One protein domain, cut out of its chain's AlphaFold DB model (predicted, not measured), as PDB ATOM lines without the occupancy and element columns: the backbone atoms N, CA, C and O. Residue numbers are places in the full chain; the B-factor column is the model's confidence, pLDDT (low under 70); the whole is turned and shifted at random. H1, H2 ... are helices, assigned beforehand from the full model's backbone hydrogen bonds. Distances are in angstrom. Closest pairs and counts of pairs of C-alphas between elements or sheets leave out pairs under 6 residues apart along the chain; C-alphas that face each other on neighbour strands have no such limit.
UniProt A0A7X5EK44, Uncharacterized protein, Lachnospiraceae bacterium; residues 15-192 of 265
ATOM      1  N   ALA A  15      -1.770  13.462 -12.551       80.94
ATOM      2  CA  ALA A  15      -2.617  14.518 -11.989       80.94
ATOM      3  C   ALA A  15      -3.629  13.977 -10.964       80.94
ATOM      4  O   ALA A  15      -3.795  14.558  -9.895       80.94
ATOM      5  N   ASP A  16      -4.256  12.848 -11.279       80.94
ATOM      6  CA  ASP A  16      -5.228  12.156 -10.437       80.94
ATOM      7  C   ASP A  16      -4.552  11.655  -9.157       80.94
ATOM      8  O   ASP A  16      -5.058  11.867  -8.057       80.94
ATOM      9  N   TRP A  17      -3.362  11.065  -9.306       76.75
ATOM     10  CA  TRP A  17      -2.528  10.631  -8.188       76.75
ATOM     11  C   TRP A  17      -2.224  11.787  -7.232       76.75
ATOM     12  O   TRP A  17      -2.548  11.702  -6.053       76.75
ATOM     13  N   ILE A  18      -1.680  12.900  -7.737       79.75
ATOM     14  CA  ILE A  18      -1.351  14.077  -6.914       79.75
ATOM     15  C   ILE A  18      -2.589  14.600  -6.175       79.75
ATOM     16  O   ILE A  18      -2.501  14.946  -4.997       79.75
ATOM     17  N   TYR A  19      -3.741  14.648  -6.850       85.19
ATOM     18  CA  TYR A  19      -4.993  15.078  -6.234       85.19
ATOM     19  C   TYR A  19      -5.395  14.169  -5.065       85.19
ATOM     20  O   TYR A  19      -5.659  14.661  -3.970       85.19
ATOM     21  N   LEU A  20      -5.380  12.850  -5.263       82.06
ATOM     22  CA  LEU A  20      -5.757  11.878  -4.234       82.06
ATOM     23  C   LEU A  20      -4.773  11.875  -3.059       82.06
ATOM     24  O   LEU A  20      -5.213  11.830  -1.913       82.06
ATOM     25  N   CYS A  21      -3.469  12.005  -3.332       78.62
ATOM     26  CA  CYS A  21      -2.430  12.184  -2.314       78.62
ATOM     27  C   CYS A  21      -2.689  13.403  -1.444       78.62
ATOM     28  O   CYS A  21      -2.688  13.304  -0.219       78.62
ATOM     29  N   LYS A  22      -2.977  14.542  -2.076       82.19
ATOM     30  CA  LYS A  22      -3.281  15.778  -1.362       82.19
ATOM     31  C   LYS A  22      -4.535  15.639  -0.500       82.19
ATOM     32  O   LYS A  22      -4.528  16.052   0.655       82.19
ATOM     33  N   THR A  23      -5.593  15.036  -1.038       85.69
ATOM     34  CA  THR A  23      -6.842  14.811  -0.300       85.69
ATOM     35  C   THR A  23      -6.626  13.899   0.906       85.69
ATOM     36  O   THR A  23      -7.062  14.238   2.002       85.69
ATOM     37  N   ALA A  24      -5.909  12.786   0.740       82.12
ATOM     38  CA  ALA A  24      -5.610  11.880   1.847       82.12
ATOM     39  C   ALA A  24      -4.730  12.539   2.916       82.12
ATOM     40  O   ALA A  24      -5.035  12.434   4.103       82.12
ATOM     41  N   GLY A  25      -3.684  13.266   2.506       83.12
ATOM     42  CA  GLY A  25      -2.833  14.028   3.418       83.12
ATOM     43  C   GLY A  25      -3.638  15.039   4.235       83.12
ATOM     44  O   GLY A  25      -3.539  15.068   5.461       83.12
ATOM     45  N   HIS A  26      -4.519  15.809   3.590       86.00
ATOM     46  CA  HIS A  26      -5.414  16.732   4.291       86.00
ATOM     47  C   HIS A  26      -6.336  16.018   5.289       86.00
ATOM     48  O   HIS A  26      -6.448  16.459   6.432       86.00
ATOM     49  N   THR A  27      -6.953  14.900   4.898       86.25
ATOM     50  CA  THR A  27      -7.807  14.102   5.789       86.25
ATOM     51  C   THR A  27      -7.043  13.624   7.024       86.25
ATOM     52  O   THR A  27      -7.526  13.777   8.144       86.25
ATOM     53  N   VAL A  28      -5.824  13.103   6.848       84.69
ATOM     54  CA  VAL A  28      -4.973  12.681   7.971       84.69
ATOM     55  C   VAL A  28      -4.588  13.858   8.857       84.69
ATOM     56  O   VAL A  28      -4.701  13.775  10.079       84.69
ATOM     57  N   ALA A  29      -4.131  14.957   8.258       87.44
ATOM     58  CA  ALA A  29      -3.718  16.145   8.992       87.44
ATOM     59  C   ALA A  29      -4.844  16.663   9.889       87.44
ATOM     60  O   ALA A  29      -4.609  17.085  11.020       87.44
ATOM     61  N   GLU A  30      -6.077  16.611   9.402       86.75
ATOM     62  CA  GLU A  30      -7.235  17.001  10.181       86.75
ATOM     63  C   GLU A  30      -7.640  16.002  11.251       86.75
ATOM     64  O   GLU A  30      -7.920  16.441  12.361       86.75
ATOM     65  N   GLY A  31      -7.593  14.696  10.981       85.00
ATOM     66  CA  GLY A  31      -7.796  13.683  12.019       85.00
ATOM     67  C   GLY A  31      -6.808  13.853  13.173       85.00
ATOM     68  O   GLY A  31      -7.185  13.853  14.342       85.00
ATOM     69  N   LEU A  32      -5.543  14.137  12.854       87.38
ATOM     70  CA  LEU A  32      -4.511  14.445  13.845       87.38
ATOM     71  C   LEU A  32      -4.785  15.748  14.616       87.38
ATOM     72  O   LEU A  32      -4.554  15.803  15.825       87.38
ATOM     73  N   ARG A  33      -5.263  16.811  13.950       86.69
ATOM     74  CA  ARG A  33      -5.659  18.064  14.627       86.69
ATOM     75  C   ARG A  33      -6.846  17.849  15.550       86.69
ATOM     76  O   ARG A  33      -6.823  18.335  16.674       86.69
ATOM     77  N   PHE A  34      -7.844  17.123  15.068       80.69
ATOM     78  CA  PHE A  34      -9.050  16.800  15.807       80.69
ATOM     79  C   PHE A  34      -8.721  16.038  17.094       80.69
ATOM     80  O   PHE A  34      -9.214  16.399  18.157       80.69
ATOM     81  N   THR A  35      -7.822  15.053  17.020       82.06
ATOM     82  CA  THR A  35      -7.430  14.257  18.188       82.06
ATOM     83  C   THR A  35      -6.500  15.005  19.148       82.06
ATOM     84  O   THR A  35      -6.693  14.946  20.356       82.06
ATOM     85  N   TYR A  36      -5.479  15.710  18.647       84.06
ATOM     86  CA  TYR A  36      -4.369  16.188  19.491       84.06
ATOM     87  C   TYR A  36      -4.248  17.712  19.626       84.06
ATOM     88  O   TYR A  36      -3.378  18.196  20.357       84.06
ATOM     89  N   LYS A  37      -5.049  18.495  18.893       78.12
ATOM     90  CA  LYS A  37      -5.039  19.971  18.919       78.12
ATOM     91  C   LYS A  37      -6.435  20.626  18.873       78.12
ATOM     92  O   LYS A  37      -6.593  21.626  18.170       78.12
ATOM     93  N   PRO A  38      -7.456  20.122  19.568       67.56
ATOM     94  CA  PRO A  38      -8.749  20.782  19.585       67.56
ATOM     95  C   PRO A  38      -8.714  22.010  20.492       67.56
ATOM     96  O   PRO A  38      -7.900  22.128  21.408       67.56
ATOM     97  N   GLU A  39      -9.637  22.924  20.227       60.84
ATOM     98  CA  GLU A  39      -9.695  24.242  20.862       60.84
ATOM     99  C   GLU A  39      -9.996  24.188  22.371       60.84
ATOM    100  O   GLU A  39      -9.740  25.163  23.075       60.84
ATOM    101  N   SER A  40     -10.512  23.058  22.874       57.81
ATOM    102  CA  SER A  40     -10.989  22.897  24.254       57.81
ATOM    103  C   SER A  40     -10.326  21.780  25.069       57.81
ATOM    104  O   SER A  40     -10.713  21.617  26.225       57.81
ATOM    105  N   LEU A  41      -9.383  21.004  24.513       59.94
ATOM    106  CA  LEU A  41      -8.686  19.958  25.284       59.94
ATOM    107  C   LEU A  41      -7.697  20.596  26.258       59.94
ATOM    108  O   LEU A  41      -6.882  21.435  25.854       59.94
ATOM    109  N   ASP A  42      -7.719  20.154  27.514       64.00
ATOM    110  CA  ASP A  42      -6.634  20.473  28.431       64.00
ATOM    111  C   ASP A  42      -5.412  19.566  28.183       64.00
ATOM    112  O   ASP A  42      -5.421  18.636  27.374       64.00
ATOM    113  N   GLU A  43      -4.289  19.897  28.818       61.12
ATOM    114  CA  GLU A  43      -3.034  19.162  28.643       61.12
ATOM    115  C   GLU A  43      -3.125  17.695  29.101       61.12
ATOM    116  O   GLU A  43      -2.491  16.827  28.500       61.12
ATOM    117  N   THR A  44      -3.944  17.405  30.108       59.31
ATOM    118  CA  THR A  44      -4.122  16.079  30.721       59.31
ATOM    119  C   THR A  44      -4.791  15.103  29.764       59.31
ATOM    120  O   THR A  44      -4.431  13.926  29.701       59.31
ATOM    121  N   ASP A  45      -5.731  15.601  28.975       70.31
ATOM    122  CA  ASP A  45      -6.542  14.784  28.090       70.31
ATOM    123  C   ASP A  45      -5.748  14.211  26.894       70.31
ATOM    124  O   ASP A  45      -6.026  13.096  26.457       70.31
ATOM    125  N   ILE A  46      -4.701  14.899  26.402       72.19
ATOM    126  CA  ILE A  46      -3.808  14.369  25.341       72.19
ATOM    127  C   ILE A  46      -3.112  13.085  25.807       72.19
ATOM    128  O   ILE A  46      -2.980  12.125  25.046       72.19
ATOM    129  N   LEU A  47      -2.668  13.061  27.065       67.94
ATOM    130  CA  LEU A  47      -2.118  11.849  27.662       67.94
ATOM    131  C   LEU A  47      -3.206  10.832  27.965       67.94
ATOM    132  O   LEU A  47      -2.955   9.655  27.770       67.94
ATOM    133  N   GLY A  48      -4.405  11.259  28.367       67.69
ATOM    134  CA  GLY A  48      -5.562  10.370  28.506       67.69
ATOM    135  C   GLY A  48      -5.852   9.576  27.227       67.69
ATOM    136  O   GLY A  48      -6.024   8.362  27.287       67.69
ATOM    137  N   ILE A  49      -5.796  10.236  26.068       72.94
ATOM    138  CA  ILE A  49      -5.982   9.621  24.745       72.94
ATOM    139  C   ILE A  49      -4.909   8.552  24.465       72.94
ATOM    140  O   ILE A  49      -5.223   7.447  24.012       72.94
ATOM    141  N   LEU A  50      -3.642   8.846  24.776       76.19
ATOM    142  CA  LEU A  50      -2.548   7.882  24.632       76.19
ATOM    143  C   LEU A  50      -2.667   6.731  25.649       76.19
ATOM    144  O   LEU A  50      -2.517   5.567  25.290       76.19
ATOM    145  N   CYS A  51      -2.990   7.040  26.903       67.31
ATOM    146  CA  CYS A  51      -3.125   6.088  28.007       67.31
ATOM    147  C   CYS A  51      -4.369   5.190  27.896       67.31
ATOM    148  O   CYS A  51      -4.460   4.182  28.591       67.31
ATOM    149  N   ALA A  52      -5.318   5.515  27.014       66.75
ATOM    150  CA  ALA A  52      -6.369   4.582  26.613       66.75
ATOM    151  C   ALA A  52      -5.808   3.378  25.825       66.75
ATOM    152  O   ALA A  52      -6.448   2.332  25.761       66.75
ATOM    153  N   HIS A  53      -4.605   3.515  25.257       68.44
ATOM    154  CA  HIS A  53      -3.954   2.512  24.409       68.44
ATOM    155  C   HIS A  53      -2.614   2.015  24.973       68.44
ATOM    156  O   HIS A  53      -2.157   0.938  24.599       68.44
ATOM    157  N   PHE A  54      -1.998   2.772  25.885       70.81
ATOM    158  CA  PHE A  54      -0.699   2.478  26.498       70.81
ATOM    159  C   PHE A  54      -0.752   2.622  28.026       70.81
ATOM    160  O   PHE A  54      -1.670   3.243  28.559       70.81
ATOM    161  N   PRO A  55       0.220   2.070  28.774       75.69
ATOM    162  CA  PRO A  55       0.204   2.149  30.231       75.69
ATOM    163  C   PRO A  55       0.186   3.603  30.753       75.69
ATOM    164  O   PRO A  55       0.876   4.456  30.200       75.69
ATOM    165  N   PRO A  56      -0.491   3.904  31.881       75.00
ATOM    166  CA  PRO A  56      -0.542   5.260  32.456       75.00
ATOM    167  C   PRO A  56       0.823   5.892  32.777       75.00
ATOM    168  O   PRO A  56       0.938   7.102  32.932       75.00
ATOM    169  N   HIS A  57       1.858   5.064  32.903       84.19
ATOM    170  CA  HIS A  57       3.240   5.438  33.195       84.19
ATOM    171  C   HIS A  57       4.138   5.365  31.947       84.19
ATOM    172  O   HIS A  57       5.353   5.244  32.064       84.19
ATOM    173  N   PHE A  58       3.560   5.440  30.745       88.56
ATOM    174  CA  PHE A  58       4.285   5.270  29.486       88.56
ATOM    175  C   PHE A  58       5.499   6.207  29.336       88.56
ATOM    176  O   PHE A  58       6.551   5.775  28.869       88.56
ATOM    177  N   PHE A  59       5.393   7.464  29.784       91.12
ATOM    178  CA  PHE A  59       6.493   8.443  29.767       91.12
ATOM    179  C   PHE A  59       7.297   8.523  31.073       91.12
ATOM    180  O   PHE A  59       8.074   9.460  31.250       91.12
ATOM    181  N   GLN A  60       7.127   7.583  32.005       91.12
ATOM    182  CA  GLN A  60       7.818   7.630  33.293       91.12
ATOM    183  C   GLN A  60       9.342   7.718  33.111       91.12
ATOM    184  O   GLN A  60       9.942   6.909  32.412       91.12
ATOM    185  N   GLY A  61       9.968   8.704  33.755       90.94
ATOM    186  CA  GLY A  61      11.398   9.001  33.676       90.94
ATOM    187  C   GLY A  61      11.823   9.851  32.474       90.94
ATOM    188  O   GLY A  61      12.957  10.338  32.459       90.94
ATOM    189  N   PHE A  62      10.951  10.071  31.482       92.44
ATOM    190  CA  PHE A  62      11.301  10.764  30.240       92.44
ATOM    191  C   PHE A  62      11.758  12.211  30.471       92.44
ATOM    192  O   PHE A  62      12.703  12.677  29.832       92.44
ATOM    193  N   SER A  63      11.148  12.913  31.429       92.06
ATOM    194  CA  SER A  63      11.463  14.313  31.742       92.06
ATOM    195  C   SER A  63      12.936  14.542  32.088       92.06
ATOM    196  O   SER A  63      13.500  15.573  31.717       92.06
ATOM    197  N   SER A  64      13.590  13.550  32.701       91.56
ATOM    198  CA  SER A  64      15.011  13.603  33.066       91.56
ATOM    199  C   SER A  64      15.966  13.653  31.866       91.56
ATOM    200  O   SER A  64      17.114  14.081  32.010       91.56
ATOM    201  N   PHE A  65      15.499  13.246  30.682       89.12
ATOM    202  CA  PHE A  65      16.275  13.242  29.441       89.12
ATOM    203  C   PHE A  65      16.086  14.510  28.607       89.12
ATOM    204  O   PHE A  65      16.891  14.778  27.717       89.12
ATOM    205  N   VAL A  66      15.041  15.288  28.890       87.44
ATOM    206  CA  VAL A  66      14.686  16.507  28.146       87.44
ATOM    207  C   VAL A  66      14.739  17.765  29.017       87.44
ATOM    208  O   VAL A  66      14.151  18.784  28.669       87.44
ATOM    209  N   ASP A  67      15.448  17.696  30.147       85.81
ATOM    210  CA  ASP A  67      15.638  18.787  31.114       85.81
ATOM    211  C   ASP A  67      14.316  19.394  31.631       85.81
ATOM    212  O   ASP A  67      14.192  20.597  31.877       85.81
ATOM    213  N   MET A  68      13.316  18.534  31.833       88.50
ATOM    214  CA  MET A  68      12.016  18.884  32.405       88.50
ATOM    215  C   MET A  68      11.844  18.250  33.790       88.50
ATOM    216  O   MET A  68      12.551  17.321  34.168       88.50
ATOM    217  N   LYS A  69      10.899  18.774  34.580       88.88
ATOM    218  CA  LYS A  69      10.622  18.284  35.946       88.88
ATOM    219  C   LYS A  69       9.470  17.283  36.035       88.88
ATOM    220  O   LYS A  69       9.249  16.723  37.100       88.88
ATOM    221  N   ASP A  70       8.697  17.148  34.966       90.19
ATOM    222  CA  ASP A  70       7.402  16.481  34.978       90.19
ATOM    223  C   ASP A  70       7.255  15.640  33.705       90.19
ATOM    224  O   ASP A  70       7.325  16.174  32.592       90.19
ATOM    225  N   ASP A  71       7.118  14.324  33.881       88.88
ATOM    226  CA  ASP A  71       7.034  13.345  32.788       88.88
ATOM    227  C   ASP A  71       5.791  13.551  31.924       88.88
ATOM    228  O   ASP A  71       5.859  13.425  30.702       88.88
ATOM    229  N   THR A  72       4.677  13.932  32.546       85.12
ATOM    230  CA  THR A  72       3.406  14.213  31.876       85.12
ATOM    231  C   THR A  72       3.587  15.377  30.901       85.12
ATOM    232  O   THR A  72       3.336  15.249  29.703       85.12
ATOM    233  N   LYS A  73       4.130  16.505  31.369       86.38
ATOM    234  CA  LYS A  73       4.411  17.675  30.526       86.38
ATOM    235  C   LYS A  73       5.433  17.371  29.437       86.38
ATOM    236  O   LYS A  73       5.245  17.810  28.303       86.38
ATOM    237  N   ALA A  74       6.485  16.620  29.762       89.56
ATOM    238  CA  ALA A  74       7.490  16.206  28.787       89.56
ATOM    239  C   ALA A  74       6.878  15.348  27.669       89.56
ATOM    240  O   ALA A  74       7.094  15.633  26.490       89.56
ATOM    241  N   GLY A  75       6.056  14.360  28.031       89.38
ATOM    242  CA  GLY A  75       5.338  13.503  27.089       89.38
ATOM    243  C   GLY A  75       4.371  14.285  26.200       89.38
ATOM    244  O   GLY A  75       4.433  14.170  24.979       89.38
ATOM    245  N   ILE A  76       3.534  15.155  26.777       86.75
ATOM    246  CA  ILE A  76       2.592  15.997  26.012       86.75
ATOM    247  C   ILE A  76       3.338  16.899  25.035       86.75
ATOM    248  O   ILE A  76       2.946  17.028  23.873       86.75
ATOM    249  N   GLN A  77       4.417  17.539  25.491       87.88
ATOM    250  CA  GLN A  77       5.214  18.399  24.631       87.88
ATOM    251  C   GLN A  77       5.810  17.589  23.479       87.88
ATOM    252  O   GLN A  77       5.711  18.024  22.331       87.88
ATOM    253  N   PHE A  78       6.359  16.407  23.751       91.62
ATOM    254  CA  PHE A  78       6.906  15.523  22.727       91.62
ATOM    255  C   PHE A  78       5.848  15.102  21.696       91.62
ATOM    256  O   PHE A  78       6.047  15.312  20.497       91.62
ATOM    257  N   ILE A  79       4.675  14.640  22.150       91.38
ATOM    258  CA  ILE A  79       3.527  14.308  21.289       91.38
ATOM    259  C   ILE A  79       3.140  15.508  20.420       91.38
ATOM    260  O   ILE A  79       3.005  15.379  19.206       91.38
ATOM    261  N   ARG A  80       3.006  16.707  20.999       88.88
ATOM    262  CA  ARG A  80       2.638  17.917  20.244       88.88
ATOM    263  C   ARG A  80       3.641  18.243  19.140       88.88
ATOM    264  O   ARG A  80       3.228  18.658  18.053       88.88
ATOM    265  N   HIS A  81       4.937  18.072  19.400       92.00
ATOM    266  CA  HIS A  81       5.979  18.282  18.394       92.00
ATOM    267  C   HIS A  81       5.897  17.232  17.283       92.00
ATOM    268  O   HIS A  81       5.900  17.606  16.108       92.00
ATOM    269  N   LYS A  82       5.714  15.957  17.644       93.12
ATOM    270  CA  LYS A  82       5.513  14.853  16.696       93.12
ATOM    271  C   LYS A  82       4.299  15.065  15.810       93.12
ATOM    272  O   LYS A  82       4.434  15.165  14.597       93.12
ATOM    273  N   VAL A  83       3.131  15.300  16.399       91.81
ATOM    274  CA  VAL A  83       1.897  15.565  15.650       91.81
ATOM    275  C   VAL A  83       2.036  16.796  14.753       91.81
ATOM    276  O   VAL A  83       1.583  16.793  13.610       91.81
ATOM    277  N   LYS A  84       2.683  17.869  15.231       91.88
ATOM    278  CA  LYS A  84       2.961  19.043  14.390       91.88
ATOM    279  C   LYS A  84       3.804  18.661  13.171       91.88
ATOM    280  O   LYS A  84       3.486  19.121  12.076       91.88
ATOM    281  N   ARG A  85       4.838  17.840  13.348       91.12
ATOM    282  CA  ARG A  85       5.698  17.380  12.257       91.12
ATOM    283  C   ARG A  85       4.954  16.454  11.296       91.12
ATOM    284  O   ARG A  85       5.080  16.658  10.092       91.12
ATOM    285  N   MET A  86       4.149  15.522  11.802       89.38
ATOM    286  CA  MET A  86       3.284  14.650  11.001       89.38
ATOM    287  C   MET A  86       2.336  15.466  10.115       89.38
ATOM    288  O   MET A  86       2.308  15.264   8.906       89.38
ATOM    289  N   ILE A  87       1.632  16.453  10.682       89.81
ATOM    290  CA  ILE A  87       0.754  17.361   9.925       89.81
ATOM    291  C   ILE A  87       1.538  18.086   8.821       89.81
ATOM    292  O   ILE A  87       1.102  18.111   7.677       89.81
ATOM    293  N   GLN A  88       2.725  18.616   9.133       88.88
ATOM    294  CA  GLN A  88       3.580  19.261   8.130       88.88
ATOM    295  C   GLN A  88       4.020  18.303   7.014       88.88
ATOM    296  O   GLN A  88       4.165  18.746   5.881       88.88
ATOM    297  N   LYS A  89       4.264  17.017   7.319       84.62
ATOM    298  CA  LYS A  89       4.561  15.989   6.305       84.62
ATOM    299  C   LYS A  89       3.348  15.773   5.391       84.62
ATOM    300  O   LYS A  89       3.524  15.728   4.183       84.62
ATOM    301  N   MET A  90       2.139  15.691   5.955       81.88
ATOM    302  CA  MET A  90       0.910  15.428   5.192       81.88
ATOM    303  C   MET A  90       0.496  16.575   4.268       81.88
ATOM    304  O   MET A  90      -0.138  16.355   3.240       81.88
ATOM    305  N   GLU A  91       0.783  17.809   4.676       82.19
ATOM    306  CA  GLU A  91       0.395  19.011   3.938       82.19
ATOM    307  C   GLU A  91       1.423  19.420   2.882       82.19
ATOM    308  O   GLU A  91       1.171  20.362   2.132       82.19
ATOM    309  N   ASP A  92       2.565  18.729   2.807       76.88
ATOM    310  CA  ASP A  92       3.586  18.936   1.783       76.88
ATOM    311  C   ASP A  92       3.278  18.058   0.553       76.88
ATOM    312  O   ASP A  92       3.513  16.848   0.583       76.88
ATOM    313  N   PRO A  93       2.753  18.631  -0.547       60.47
ATOM    314  CA  PRO A  93       2.330  17.858  -1.712       60.47
ATOM    315  C   PRO A  93       3.502  17.368  -2.576       60.47
ATOM    316  O   PRO A  93       3.271  16.659  -3.555       60.47
ATOM    317  N   GLU A  94       4.740  17.774  -2.269       59.22
ATOM    318  CA  GLU A  94       5.922  17.490  -3.093       59.22
ATOM    319  C   GLU A  94       6.839  16.413  -2.508       59.22
ATOM    320  O   GLU A  94       7.790  16.001  -3.178       59.22
ATOM    321  N   LYS A  95       6.583  15.941  -1.282       58.84
ATOM    322  CA  LYS A  95       7.476  15.006  -0.592       58.84
ATOM    323  C   LYS A  95       6.829  13.655  -0.334       58.84
ATOM    324  O   LYS A  95       5.778  13.568   0.291       58.84
ATOM    325  N   ASP A  96       7.544  12.600  -0.719       61.81
ATOM    326  CA  ASP A  96       7.367  11.292  -0.097       61.81
ATOM    327  C   ASP A  96       7.770  11.430   1.381       61.81
ATOM    328  O   ASP A  96       8.821  11.998   1.704       61.81
ATOM    329  N   TYR A  97       6.930  10.947   2.291       65.50
ATOM    330  CA  TYR A  97       7.207  11.000   3.723       65.50
ATOM    331  C   TYR A  97       7.299   9.599   4.315       65.50
ATOM    332  O   TYR A  97       6.925   8.605   3.711       65.50
ATOM    333  N   THR A  98       7.859   9.492   5.508       72.12
ATOM    334  CA  THR A  98       7.774   8.293   6.336       72.12
ATOM    335  C   THR A  98       7.353   8.719   7.718       72.12
ATOM    336  O   THR A  98       7.739   9.800   8.190       72.12
ATOM    337  N   PHE A  99       6.562   7.859   8.339       80.12
ATOM    338  CA  PHE A  99       6.372   7.912   9.766       80.12
ATOM    339  C   PHE A  99       7.449   7.076  10.433       80.12
ATOM    340  O   PHE A  99       7.867   6.057   9.882       80.12
ATOM    341  N   ASP A 100       7.964   7.563  11.553       86.75
ATOM    342  CA  ASP A 100       8.665   6.674  12.467       86.75
ATOM    343  C   ASP A 100       7.664   5.864  13.304       86.75
ATOM    344  O   ASP A 100       6.482   6.191  13.387       86.75
ATOM    345  N   VAL A 101       8.153   4.817  13.955       85.69
ATOM    346  CA  VAL A 101       7.343   3.857  14.704       85.69
ATOM    347  C   VAL A 101       6.621   4.498  15.894       85.69
ATOM    348  O   VAL A 101       5.603   3.989  16.353       85.69
ATOM    349  N   PHE A 102       7.080   5.656  16.385       89.31
ATOM    350  CA  PHE A 102       6.336   6.424  17.381       89.31
ATOM    351  C   PHE A 102       5.251   7.303  16.737       89.31
ATOM    352  O   PHE A 102       4.151   7.423  17.271       89.31
ATOM    353  N   GLU A 103       5.503   7.904  15.577       88.25
ATOM    354  CA  GLU A 103       4.456   8.567  14.788       88.25
ATOM    355  C   GLU A 103       3.346   7.579  14.370       88.25
ATOM    356  O   GLU A 103       2.171   7.950  14.367       88.25
ATOM    357  N   GLU A 104       3.685   6.313  14.116       83.75
ATOM    358  CA  GLU A 104       2.724   5.223  13.899       83.75
ATOM    359  C   GLU A 104       1.836   4.973  15.126       83.75
ATOM    360  O   GLU A 104       0.618   4.853  14.976       83.75
ATOM    361  N   VAL A 105       2.398   4.990  16.345       83.31
ATOM    362  CA  VAL A 105       1.611   4.951  17.596       83.31
ATOM    363  C   VAL A 105       0.579   6.076  17.619       83.31
ATOM    364  O   VAL A 105      -0.602   5.851  17.889       83.31
ATOM    365  N   LEU A 106       1.012   7.306  17.336       87.69
ATOM    366  CA  LEU A 106       0.137   8.477  17.401       87.69
ATOM    367  C   LEU A 106      -0.970   8.421  16.350       87.69
ATOM    368  O   LEU A 106      -2.100   8.840  16.615       87.69
ATOM    369  N   PHE A 107      -0.670   7.884  15.173       82.94
ATOM    370  CA  PHE A 107      -1.669   7.642  14.146       82.94
ATOM    371  C   PHE A 107      -2.705   6.591  14.606       82.94
ATOM    372  O   PHE A 107      -3.904   6.785  14.396       82.94
ATOM    373  N   ALA A 108      -2.267   5.553  15.334       79.44
ATOM    374  CA  ALA A 108      -3.092   4.420  15.799       79.44
ATOM    375  C   ALA A 108      -4.125   4.874  16.790       79.44
ATOM    376  O   ALA A 108      -5.332   4.670  16.631       79.44
ATOM    377  N   VAL A 109      -3.612   5.582  17.780       82.06
ATOM    378  CA  VAL A 109      -4.399   6.200  18.821       82.06
ATOM    379  C   VAL A 109      -5.399   7.188  18.215       82.06
ATOM    380  O   VAL A 109      -6.558   7.190  18.620       82.06
ATOM    381  N   ALA A 110      -5.009   7.978  17.206       83.62
ATOM    382  CA  ALA A 110      -5.918   8.938  16.583       83.62
ATOM    383  C   ALA A 110      -7.083   8.283  15.843       83.62
ATOM    384  O   ALA A 110      -8.223   8.711  16.023       83.62
ATOM    385  N   ILE A 111      -6.822   7.252  15.043       80.00
ATOM    386  CA  ILE A 111      -7.880   6.533  14.326       80.00
ATOM    387  C   ILE A 111      -8.827   5.856  15.315       80.00
ATOM    388  O   ILE A 111     -10.041   6.021  15.204       80.00
ATOM    389  N   SER A 112      -8.279   5.157  16.312       77.00
ATOM    390  CA  SER A 112      -9.069   4.484  17.347       77.00
ATOM    391  C   SER A 112      -9.954   5.468  18.121       77.00
ATOM    392  O   SER A 112     -11.158   5.256  18.260       77.00
ATOM    393  N   PHE A 113      -9.398   6.614  18.520       76.75
ATOM    394  CA  PHE A 113     -10.130   7.677  19.207       76.75
ATOM    395  C   PHE A 113     -11.290   8.240  18.367       76.75
ATOM    396  O   PHE A 113     -12.403   8.428  18.869       76.75
ATOM    397  N   VAL A 114     -11.065   8.478  17.070       74.81
ATOM    398  CA  VAL A 114     -12.119   8.956  16.161       74.81
ATOM    399  C   VAL A 114     -13.179   7.877  15.912       74.81
ATOM    400  O   VAL A 114     -14.369   8.205  15.816       74.81
ATOM    401  N   ARG A 115     -12.777   6.606  15.826       73.56
ATOM    402  CA  ARG A 115     -13.670   5.480  15.536       73.56
ATOM    403  C   ARG A 115     -14.553   5.124  16.731       73.56
ATOM    404  O   ARG A 115     -15.775   5.181  16.619       73.56
ATOM    405  N   ASP A 116     -13.947   4.812  17.871       66.31
ATOM    406  CA  ASP A 116     -14.609   4.028  18.917       66.31
ATOM    407  C   ASP A 116     -15.006   4.855  20.142       66.31
ATOM    408  O   ASP A 116     -15.964   4.511  20.833       66.31
ATOM    409  N   ASP A 117     -14.342   5.984  20.400       65.88
ATOM    410  CA  ASP A 117     -14.439   6.610  21.719       65.88
ATOM    411  C   ASP A 117     -15.456   7.759  21.787       65.88
ATOM    412  O   ASP A 117     -15.148   8.919  22.058       65.88
ATOM    413  N   ILE A 118     -16.709   7.471  21.420       62.75
ATOM    414  CA  ILE A 118     -17.788   8.478  21.405       62.75
ATOM    415  C   ILE A 118     -18.064   9.016  22.817       62.75
ATOM    416  O   ILE A 118     -18.307  10.213  22.981       62.75
ATOM    417  N   ASP A 119     -18.053   8.152  23.831       56.72
ATOM    418  CA  ASP A 119     -18.438   8.539  25.189       56.72
ATOM    419  C   ASP A 119     -17.319   9.270  25.936       56.72
ATOM    420  O   ASP A 119     -17.617  10.240  26.637       56.72
ATOM    421  N   PHE A 120     -16.046   8.922  25.716       62.66
ATOM    422  CA  PHE A 120     -14.943   9.764  26.177       62.66
ATOM    423  C   PHE A 120     -14.938  11.105  25.441       62.66
ATOM    424  O   PHE A 120     -14.899  12.139  26.094       62.66
ATOM    425  N   ARG A 121     -15.121  11.147  24.109       64.75
ATOM    426  CA  ARG A 121     -15.244  12.424  23.370       64.75
ATOM    427  C   ARG A 121     -16.328  13.337  23.944       64.75
ATOM    428  O   ARG A 121     -16.103  14.535  24.101       64.75
ATOM    429  N   LYS A 122     -17.486  12.782  24.318       62.22
ATOM    430  CA  LYS A 122     -18.528  13.543  25.026       62.22
ATOM    431  C   LYS A 122     -18.069  14.007  26.411       62.22
ATOM    432  O   LYS A 122     -18.410  15.122  26.802       62.22
ATOM    433  N   SER A 123     -17.334  13.176  27.154       60.00
ATOM    434  CA  SER A 123     -16.881  13.496  28.516       60.00
ATOM    435  C   SER A 123     -15.872  14.649  28.543       60.00
ATOM    436  O   SER A 123     -15.979  15.518  29.409       60.00
ATOM    437  N   ILE A 124     -14.995  14.738  27.540       59.41
ATOM    438  CA  ILE A 124     -14.057  15.858  27.338       59.41
ATOM    439  C   ILE A 124     -14.655  17.016  26.511       59.41
ATOM    440  O   ILE A 124     -13.944  17.936  26.109       59.41
ATOM    441  N   LYS A 125     -15.975  17.001  26.257       57.78
ATOM    442  CA  LYS A 125     -16.717  18.018  25.478       57.78
ATOM    443  C   LYS A 125     -16.141  18.282  24.080       57.78
ATOM    444  O   LYS A 125     -16.246  19.396  23.566       57.78
ATOM    445  N   LEU A 126     -15.543  17.268  23.468       60.94
ATOM    446  CA  LEU A 126     -15.023  17.355  22.115       60.94
ATOM    447  C   LEU A 126     -16.167  17.317  21.093       60.94
ATOM    448  O   LEU A 126     -17.153  16.600  21.283       60.94
ATOM    449  N   ASP A 127     -16.032  18.064  19.996       59.12
ATOM    450  CA  ASP A 127     -17.025  18.077  18.920       59.12
ATOM    451  C   ASP A 127     -17.171  16.680  18.283       59.12
ATOM    452  O   ASP A 127     -16.210  16.091  17.800       59.12
ATOM    453  N   VAL A 128     -18.386  16.130  18.269       58.41
ATOM    454  CA  VAL A 128     -18.701  14.814  17.681       58.41
ATOM    455  C   VAL A 128     -19.084  14.903  16.197       58.41
ATOM    456  O   VAL A 128     -19.503  13.904  15.612       58.41
ATOM    457  N   SER A 129     -18.953  16.079  15.572       60.78
ATOM    458  CA  SER A 129     -19.299  16.332  14.165       60.78
ATOM    459  C   SER A 129     -18.335  15.710  13.147       60.78
ATOM    460  O   SER A 129     -18.646  15.678  11.957       60.78
ATOM    461  N   TYR A 130     -17.192  15.171  13.575       65.12
ATOM    462  CA  TYR A 130     -16.160  14.655  12.668       65.12
ATOM    463  C   TYR A 130     -16.684  13.653  11.606       65.12
ATOM    464  O   TYR A 130     -16.421  13.862  10.421       65.12
ATOM    465  N   PRO A 131     -17.538  12.658  11.940       61.47
ATOM    466  CA  PRO A 131     -18.126  11.756  10.939       61.47
ATOM    467  C   PRO A 131     -19.094  12.436   9.953       61.47
ATOM    468  O   PRO A 131     -19.413  11.887   8.896       61.47
ATOM    469  N   PHE A 132     -19.625  13.613  10.297       57.78
ATOM    470  CA  PHE A 132     -20.447  14.422   9.397       57.78
ATOM    471  C   PHE A 132     -19.574  15.161   8.371       57.78
ATOM    472  O   PHE A 132     -19.890  15.124   7.181       57.78
ATOM    473  N   LEU A 133     -18.437  15.721   8.801       69.88
ATOM    474  CA  LEU A 133     -17.468  16.392   7.923       69.88
ATOM    475  C   LEU A 133     -16.896  15.445   6.853       69.88
ATOM    476  O   LEU A 133     -16.741  15.831   5.693       69.88
ATOM    477  N   GLU A 134     -16.650  14.180   7.204       78.25
ATOM    478  CA  GLU A 134     -16.183  13.168   6.245       78.25
ATOM    479  C   GLU A 134     -17.211  12.893   5.135       78.25
ATOM    480  O   GLU A 134     -16.842  12.728   3.972       78.25
ATOM    481  N   LYS A 135     -18.514  12.883   5.460       79.62
ATOM    482  CA  LYS A 135     -19.586  12.636   4.478       79.62
ATOM    483  C   LYS A 135     -19.764  13.779   3.491       79.62
ATOM    484  O   LYS A 135     -20.115  13.522   2.340       79.62
ATOM    485  N   GLU A 136     -19.595  15.022   3.929       82.38
ATOM    486  CA  GLU A 136     -19.656  16.177   3.027       82.38
ATOM    487  C   GLU A 136     -18.472  16.158   2.061       82.38
ATOM    488  O   GLU A 136     -18.672  16.191   0.848       82.38
ATOM    489  N   ARG A 137     -17.259  15.920   2.568       85.19
ATOM    490  CA  ARG A 137     -16.066  15.788   1.721       85.19
ATOM    491  C   ARG A 137     -16.102  14.609   0.777       85.19
ATOM    492  O   ARG A 137     -15.612  14.723  -0.342       85.19
ATOM    493  N   GLU A 138     -16.678  13.481   1.195       89.50
ATOM    494  CA  GLU A 138     -16.883  12.335   0.304       89.50
ATOM    495  C   GLU A 138     -17.634  12.781  -0.958       89.50
ATOM    496  O   GLU A 138     -17.238  12.419  -2.063       89.50
ATOM    497  N   LYS A 139     -18.675  13.615  -0.814       90.81
ATOM    498  CA  LYS A 139     -19.445  14.130  -1.955       90.81
ATOM    499  C   LYS A 139     -18.600  15.043  -2.838       90.81
ATOM    500  O   LYS A 139     -18.589  14.832  -4.048       90.81
ATOM    501  N   ASP A 140     -17.877  15.992  -2.251       91.88
ATOM    502  CA  ASP A 140     -17.057  16.950  -3.005       91.88
ATOM    503  C   ASP A 140     -15.953  16.241  -3.801       91.88
ATOM    504  O   ASP A 140     -15.759  16.490  -4.992       91.88
ATOM    505  N   VAL A 141     -15.284  15.266  -3.179       91.00
ATOM    506  CA  VAL A 141     -14.246  14.468  -3.842       91.00
ATOM    507  C   VAL A 141     -14.837  13.603  -4.958       91.00
ATOM    508  O   VAL A 141     -14.211  13.469  -6.009       91.00
ATOM    509  N   ILE A 142     -16.042  13.044  -4.780       93.25
ATOM    510  CA  ILE A 142     -16.742  12.312  -5.849       93.25
ATOM    511  C   ILE A 142     -17.026  13.225  -7.041       93.25
ATOM    512  O   ILE A 142     -16.780  12.808  -8.174       93.25
ATOM    513  N   VAL A 143     -17.534  14.437  -6.800       95.06
ATOM    514  CA  VAL A 143     -17.826  15.418  -7.858       95.06
ATOM    515  C   VAL A 143     -16.558  15.722  -8.650       95.06
ATOM    516  O   VAL A 143     -16.555  15.553  -9.867       95.06
ATOM    517  N   GLU A 144     -15.449  16.035  -7.975       92.94
ATOM    518  CA  GLU A 144     -14.175  16.312  -8.646       92.94
ATOM    519  C   GLU A 144     -13.688  15.102  -9.475       92.94
ATOM    520  O   GLU A 144     -13.296  15.241 -10.635       92.94
ATOM    521  N   LEU A 145     -13.753  13.886  -8.922       91.12
ATOM    522  CA  LEU A 145     -13.337  12.665  -9.623       91.12
ATOM    523  C   LEU A 145     -14.190  12.366 -10.864       91.12
ATOM    524  O   LEU A 145     -13.660  11.880 -11.868       91.12
ATOM    525  N   VAL A 146     -15.490  12.656 -10.821       93.44
ATOM    526  CA  VAL A 146     -16.397  12.459 -11.959       93.44
ATOM    527  C   VAL A 146     -16.205  13.554 -13.006       93.44
ATOM    528  O   VAL A 146     -15.979  13.244 -14.174       93.44
ATOM    529  N   GLU A 147     -16.278  14.819 -12.602       94.62
ATOM    530  CA  GLU A 147     -16.348  15.956 -13.524       94.62
ATOM    531  C   GLU A 147     -14.985  16.318 -14.114       94.62
ATOM    532  O   GLU A 147     -14.872  16.561 -15.317       94.62
ATOM    533  N   ARG A 148     -13.931  16.322 -13.291       90.88
ATOM    534  CA  ARG A 148     -12.589  16.745 -13.711       90.88
ATOM    535  C   ARG A 148     -11.763  15.596 -14.272       90.88
ATOM    536  O   ARG A 148     -11.046  15.775 -15.255       90.88
ATOM    537  N   PHE A 149     -11.841  14.426 -13.642       88.31
ATOM    538  CA  PHE A 149     -10.997  13.280 -13.994       88.31
ATOM    539  C   PHE A 149     -11.714  12.235 -14.866       88.31
ATOM    540  O   PHE A 149     -11.056  11.398 -15.493       88.31
ATOM    541  N   GLY A 150     -13.043  12.326 -14.997       89.81
ATOM    542  CA  GLY A 150     -13.840  11.479 -15.888       89.81
ATOM    543  C   GLY A 150     -14.083  10.064 -15.355       89.81
ATOM    544  O   GLY A 150     -14.382   9.154 -16.133       89.81
ATOM    545  N   TYR A 151     -13.938   9.838 -14.045       89.75
ATOM    546  CA  TYR A 151     -14.215   8.535 -13.449       89.75
ATOM    547  C   TYR A 151     -15.718   8.244 -13.413       89.75
ATOM    548  O   TYR A 151     -16.543   9.104 -13.117       89.75
ATOM    549  N   LYS A 152     -16.100   6.981 -13.645       91.62
ATOM    550  CA  LYS A 152     -17.486   6.542 -13.420       91.62
ATOM    551  C   LYS A 152     -17.823   6.632 -11.931       91.62
ATOM    552  O   LYS A 152     -17.012   6.230 -11.097       91.62
ATOM    553  N   PHE A 153     -19.051   7.037 -11.613       93.12
ATOM    554  CA  PHE A 153     -19.513   7.240 -10.234       93.12
ATOM    555  C   PHE A 153     -19.168   6.094  -9.257       93.12
ATOM    556  O   PHE A 153     -18.627   6.387  -8.194       93.12
ATOM    557  N   PRO A 154     -19.368   4.794  -9.581       89.69
ATOM    558  CA  PRO A 154     -19.007   3.720  -8.652       89.69
ATOM    559  C   PRO A 154     -17.512   3.680  -8.308       89.69
ATOM    560  O   PRO A 154     -17.155   3.365  -7.176       89.69
ATOM    561  N   LYS A 155     -16.643   4.013  -9.269       85.44
ATOM    562  CA  LYS A 155     -15.192   4.089  -9.064       85.44
ATOM    563  C   LYS A 155     -14.825   5.335  -8.259       85.44
ATOM    564  O   LYS A 155     -14.149   5.208  -7.244       85.44
ATOM    565  N   ALA A 156     -15.345   6.502  -8.647       88.38
ATOM    566  CA  ALA A 156     -15.136   7.760  -7.928       88.38
ATOM    567  C   ALA A 156     -15.532   7.650  -6.447       88.38
ATOM    568  O   ALA A 156     -14.767   8.046  -5.574       88.38
ATOM    569  N   LYS A 157     -16.677   7.020  -6.153       88.38
ATOM    570  CA  LYS A 157     -17.143   6.773  -4.784       88.38
ATOM    571  C   LYS A 157     -16.164   5.932  -3.968       88.38
ATOM    572  O   LYS A 157     -15.808   6.338  -2.868       88.38
ATOM    573  N   ARG A 158     -15.691   4.797  -4.498       83.19
ATOM    574  CA  ARG A 158     -14.710   3.953  -3.788       83.19
ATOM    575  C   ARG A 158     -13.401   4.695  -3.523       83.19
ATOM    576  O   ARG A 158     -12.848   4.584  -2.434       83.19
ATOM    577  N   MET A 159     -12.916   5.449  -4.509       83.31
ATOM    578  CA  MET A 159     -11.684   6.231  -4.381       83.31
ATOM    579  C   MET A 159     -11.833   7.356  -3.351       83.31
ATOM    580  O   MET A 159     -10.941   7.533  -2.532       83.31
ATOM    581  N   ALA A 160     -12.967   8.064  -3.347       86.75
ATOM    582  CA  ALA A 160     -13.260   9.104  -2.366       86.75
ATOM    583  C   ALA A 160     -13.287   8.534  -0.944       86.75
ATOM    584  O   ALA A 160     -12.544   9.006  -0.091       86.75
ATOM    585  N   GLN A 161     -14.061   7.470  -0.704       81.88
ATOM    586  CA  GLN A 161     -14.173   6.824   0.610       81.88
ATOM    587  C   GLN A 161     -12.806   6.474   1.206       81.88
ATOM    588  O   GLN A 161     -12.542   6.787   2.362       81.88
ATOM    589  N   LYS A 162     -11.915   5.922   0.375       78.75
ATOM    590  CA  LYS A 162     -10.539   5.578   0.737       78.75
ATOM    591  C   LYS A 162      -9.693   6.768   1.223       78.75
ATOM    592  O   LYS A 162      -8.813   6.573   2.052       78.75
ATOM    593  N   VAL A 163      -9.928   7.981   0.714       81.06
ATOM    594  CA  VAL A 163      -9.097   9.164   1.020       81.06
ATOM    595  C   VAL A 163      -9.745  10.159   1.989       81.06
ATOM    596  O   VAL A 163      -9.034  11.009   2.517       81.06
ATOM    597  N   VAL A 164     -11.058  10.081   2.239       84.12
ATOM    598  CA  VAL A 164     -11.770  11.002   3.158       84.12
ATOM    599  C   VAL A 164     -12.221  10.389   4.479       84.12
ATOM    600  O   VAL A 164     -12.496  11.140   5.409       84.12
ATOM    601  N   ARG A 165     -12.300   9.062   4.602       78.69
ATOM    602  CA  ARG A 165     -12.787   8.425   5.833       78.69
ATOM    603  C   ARG A 165     -11.638   8.066   6.756       78.69
ATOM    604  O   ARG A 165     -11.190   6.926   6.768       78.69
ATOM    605  N   PHE A 166     -11.178   9.038   7.534       79.12
ATOM    606  CA  PHE A 166     -10.074   8.874   8.477       79.12
ATOM    607  C   PHE A 166     -10.302   7.713   9.454       79.12
ATOM    608  O   PHE A 166      -9.404   6.914   9.678       79.12
ATOM    609  N   HIS A 167     -11.519   7.556   9.977       74.62
ATOM    610  CA  HIS A 167     -11.845   6.457  10.897       74.62
ATOM    611  C   HIS A 167     -11.846   5.061  10.240       74.62
ATOM    612  O   HIS A 167     -11.757   4.053  10.941       74.62
ATOM    613  N   GLU A 168     -11.969   4.996   8.910       71.88
ATOM    614  CA  GLU A 168     -11.877   3.763   8.116       71.88
ATOM    615  C   GLU A 168     -10.481   3.574   7.501       71.88
ATOM    616  O   GLU A 168     -10.246   2.555   6.847       71.88
ATOM    617  N   MET A 169      -9.547   4.516   7.704       71.62
ATOM    618  CA  MET A 169      -8.139   4.349   7.333       71.62
ATOM    619  C   MET A 169      -7.539   3.297   8.265       71.62
ATOM    620  O   MET A 169      -7.005   3.604   9.323       71.62
ATOM    621  N   LEU A 170      -7.727   2.027   7.914       57.00
ATOM    622  CA  LEU A 170      -7.381   0.902   8.769       57.00
ATOM    623  C   LEU A 170      -6.157   0.141   8.276       57.00
ATOM    624  O   LEU A 170      -6.048  -0.207   7.103       57.00
ATOM    625  N   LEU A 171      -5.324  -0.183   9.263       51.06
ATOM    626  CA  LEU A 171      -4.567  -1.419   9.464       51.06
ATOM    627  C   LEU A 171      -5.047  -2.570   8.583       51.06
ATOM    628  O   LEU A 171      -6.098  -3.159   8.849       51.06
ATOM    629  N   LYS A 172      -4.259  -2.951   7.588       45.81
ATOM    630  CA  LYS A 172      -4.257  -4.335   7.125       45.81
ATOM    631  C   LYS A 172      -2.825  -4.830   7.174       45.81
ATOM    632  O   LYS A 172      -1.927  -4.101   6.773       45.81
ATOM    633  N   GLU A 173      -2.661  -6.060   7.656       40.28
ATOM    634  CA  GLU A 173      -1.383  -6.790   7.676       40.28
ATOM    635  C   GLU A 173      -0.790  -6.959   6.269       40.28
ATOM    636  O   GLU A 173       0.382  -7.277   6.120       40.28
ATOM    637  N   ASP A 174      -1.608  -6.748   5.236       44.41
ATOM    638  CA  ASP A 174      -1.242  -6.919   3.842       44.41
ATOM    639  C   ASP A 174      -0.976  -5.556   3.180       44.41
ATOM    640  O   ASP A 174      -1.905  -4.747   3.016       44.41
ATOM    641  N   GLU A 175       0.289  -5.324   2.802       46.06
ATOM    642  CA  GLU A 175       0.791  -4.139   2.077       46.06
ATOM    643  C   GLU A 175      -0.058  -3.810   0.839       46.06
ATOM    644  O   GLU A 175      -0.188  -2.644   0.467       46.06
ATOM    645  N   ASP A 176      -0.694  -4.824   0.251       44.38
ATOM    646  CA  ASP A 176      -1.350  -4.746  -1.050       44.38
ATOM    647  C   ASP A 176      -2.763  -4.145  -1.029       44.38
ATOM    648  O   ASP A 176      -3.334  -3.900  -2.090       44.38
ATOM    649  N   SER A 177      -3.376  -3.876   0.129       42.19
ATOM    650  CA  SER A 177      -4.826  -3.599   0.150       42.19
ATOM    651  C   SER A 177      -5.277  -2.266   0.747       42.19
ATOM    652  O   SER A 177      -6.461  -1.937   0.604       42.19
ATOM    653  N   ASN A 178      -4.384  -1.462   1.338       44.41
ATOM    654  CA  ASN A 178      -4.740  -0.178   1.955       44.41
ATOM    655  C   ASN A 178      -3.673   0.917   1.797       44.41
ATOM    656  O   ASN A 178      -2.483   0.661   1.728       44.41
ATOM    657  N   LEU A 179      -4.146   2.170   1.822       49.00
ATOM    658  CA  LEU A 179      -3.345   3.401   1.722       49.00
ATOM    659  C   LEU A 179      -2.407   3.666   2.905       49.00
ATOM    660  O   LEU A 179      -1.562   4.556   2.833       49.00
ATOM    661  N   PHE A 180      -2.613   2.945   4.003       51.34
ATOM    662  CA  PHE A 180      -1.938   3.134   5.276       51.34
ATOM    663  C   PHE A 180      -1.485   1.755   5.735       51.34
ATOM    664  O   PHE A 180      -2.257   1.011   6.340       51.34
ATOM    665  N   PHE A 181      -0.265   1.386   5.350       51.34
ATOM    666  CA  PHE A 181       0.366   0.190   5.879       51.34
ATOM    667  C   PHE A 181       0.729   0.411   7.344       51.34
ATOM    668  O   PHE A 181       1.146   1.505   7.732       51.34
ATOM    669  N   TRP A 182       0.573  -0.648   8.124       58.56
ATOM    670  CA  TRP A 182       0.997  -0.713   9.506       58.56
ATOM    671  C   TRP A 182       1.540  -2.106   9.750       58.56
ATOM    672  O   TRP A 182       0.802  -3.084   9.625       58.56
ATOM    673  N   ASP A 183       2.790  -2.168  10.174       58.34
ATOM    674  CA  ASP A 183       3.208  -3.285  10.994       58.34
ATOM    675  C   ASP A 183       2.796  -2.988  12.449       58.34
ATOM    676  O   ASP A 183       2.771  -1.833  12.888       58.34
ATOM    677  N   LEU A 184       2.451  -4.020  13.217       65.69
ATOM    678  CA  LEU A 184       2.218  -3.911  14.663       65.69
ATOM    679  C   LEU A 184       3.540  -3.828  15.442       65.69
ATOM    680  O   LEU A 184       3.542  -3.924  16.671       65.69
ATOM    681  N   ASP A 185       4.654  -3.612  14.751       71.69
ATOM    682  CA  ASP A 185       5.979  -3.371  15.308       71.69
ATOM    683  C   ASP A 185       5.965  -2.346  16.447       71.69
ATOM    684  O   ASP A 185       6.604  -2.551  17.481       71.69
ATOM    685  N   TYR A 186       5.167  -1.280  16.345       76.50
ATOM    686  CA  TYR A 186       5.051  -0.313  17.435       76.50
ATOM    687  C   TYR A 186       4.524  -0.927  18.744       76.50
ATOM    688  O   TYR A 186       4.918  -0.479  19.820       76.50
ATOM    689  N   CYS A 187       3.683  -1.966  18.694       76.12
ATOM    690  CA  CYS A 187       3.246  -2.709  19.880       76.12
ATOM    691  C   CYS A 187       4.397  -3.515  20.491       76.12
ATOM    692  O   CYS A 187       4.464  -3.663  21.713       76.12
ATOM    693  N   VAL A 188       5.306  -4.021  19.654       80.62
ATOM    694  CA  VAL A 188       6.498  -4.756  20.092       80.62
ATOM    695  C   VAL A 188       7.469  -3.810  20.797       80.62
ATOM    696  O   VAL A 188       7.911  -4.109  21.905       80.62
ATOM    697  N   PHE A 189       7.755  -2.649  20.200       85.50
ATOM    698  CA  PHE A 189       8.707  -1.686  20.761       85.50
ATOM    699  C   PHE A 189       8.125  -0.899  21.942       85.50
ATOM    700  O   PHE A 189       8.755  -0.795  22.990       85.50
ATOM    701  N   PHE A 190       6.910  -0.367  21.819       86.06
ATOM    702  CA  PHE A 190       6.328   0.564  22.792       86.06
ATOM    703  C   PHE A 190       5.292  -0.071  23.730       86.06
ATOM    704  O   PHE A 190       4.550   0.638  24.405       86.06
ATOM    705  N   GLY A 191       5.254  -1.401  23.853       80.19
ATOM    706  CA  GLY A 191       4.291  -2.094  24.720       80.19
ATOM    707  C   GLY A 191       4.466  -1.863  26.232       80.19
ATOM    708  O   GLY A 191       3.574  -2.204  27.007       80.19
ATOM    709  N   LYS A 192       5.604  -1.306  26.675       85.56
ATOM    710  CA  LYS A 192       5.909  -1.057  28.099       85.56
ATOM    711  C   LYS A 192       6.009   0.429  28.420       85.56
ATOM    712  O   LYS A 192       5.100   1.005  29.009       85.56
TER     713      LYS A 192
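AT A GLANCE: This is residues 15 to 192 of the 265 residues of an uncharacterized protein of Lachnospiraceae bacterium (UniProt A0A7X5EK44). Two long helices, H1 and H4, run opposite ways side by side over part of their lengths and make an elongated body, with H5 crossing H4 near the middle of H4, at residues 79 to 86, and H1 at its last residues, 31 to 36. The hairpin of H7 and H8 packs on H1 through H8 toward one end; H2 and H3 pack on H4 toward the other, and H9 packs on the first residues of H5. The printed part has 178 residues with nine named helices, H1 to H9 in chain order, and no named strand; its class is all helix. It is compact, with a radius of gyration of the C-alphas of 17.5 A, and spans 57 by 33 by 27 A.

IN THESE COORDINATES: H1, residues 15 to 36, is the longest helix by residues and measures 31.6 A from C-alpha 15 at (-2.617, 14.518, -11.989) to C-alpha 36 at (-4.369, 16.188, 19.491). H4, residues 71 to 90, measures 28.3 A, H7, residues 130 to 147, 26.2 A, and H5, residues 101 to 116, 22.4 A. H8 is residues 153 to 164, H2 43 to 51, H6 118 to 123, H3 62 to 65 and H9 185 to 190, with C-alpha 190 at (6.328, 0.564, 22.792).

HOW THE PARTS SIT: H1 touches H4 at a shallow tilt of 17 degrees, opposite ways; the closest C-alphas, of Gly 25 and Met 90, are 4.4 A apart. H1 touches H5 with residues 31 to 36 alone, about perpendicular at 78 degrees; C-alphas 35 and 110 are closest, at 5.8 A. H1, H7 and H8 form an up and down bundle, each running against the one before. H8 touches H1 with residues 163 to 164 alone, closest at C-alphas 24 and 163, 4.5 A. H7 and H8 form a hairpin, closest at C-alphas 142 and 156, 5.3 A. H1 and H7 are near each other. H4 and H5, the hubs, touch four helices each. They touch each other at 89 degrees, C-alphas 82 and 103 being closest at 6.7 A. H2 touches H4, closest at C-alphas 47 and 76, 6.5 A, and H5, at C-alphas 50 and 109, 6.3 A. H3 touches H4 at C-alphas 63 and 71, 4.7 A, and H9 touches H5 at C-alphas 101 and 186, 5.5 A. H6 touches no helix and meets H5 only through their link. Every O i to N i+4 pair is within hydrogen-bond range in H1, H4, H5, H6, H8 and H9, with 4 of 5 in H2 and 13 of 14 in H7; H3 is too short for such a pair.

THE WHOLE: The C-alphas farthest apart, of Lys 69 and Lys 152, are 58.0 A apart. The printed part has no cut. The link from H8 to H9, residues 165 to 184, is long. The mean pLDDT of the printed part is 77.3, and 50 residues are under 70, among them 116 to 133 and 170 to 184.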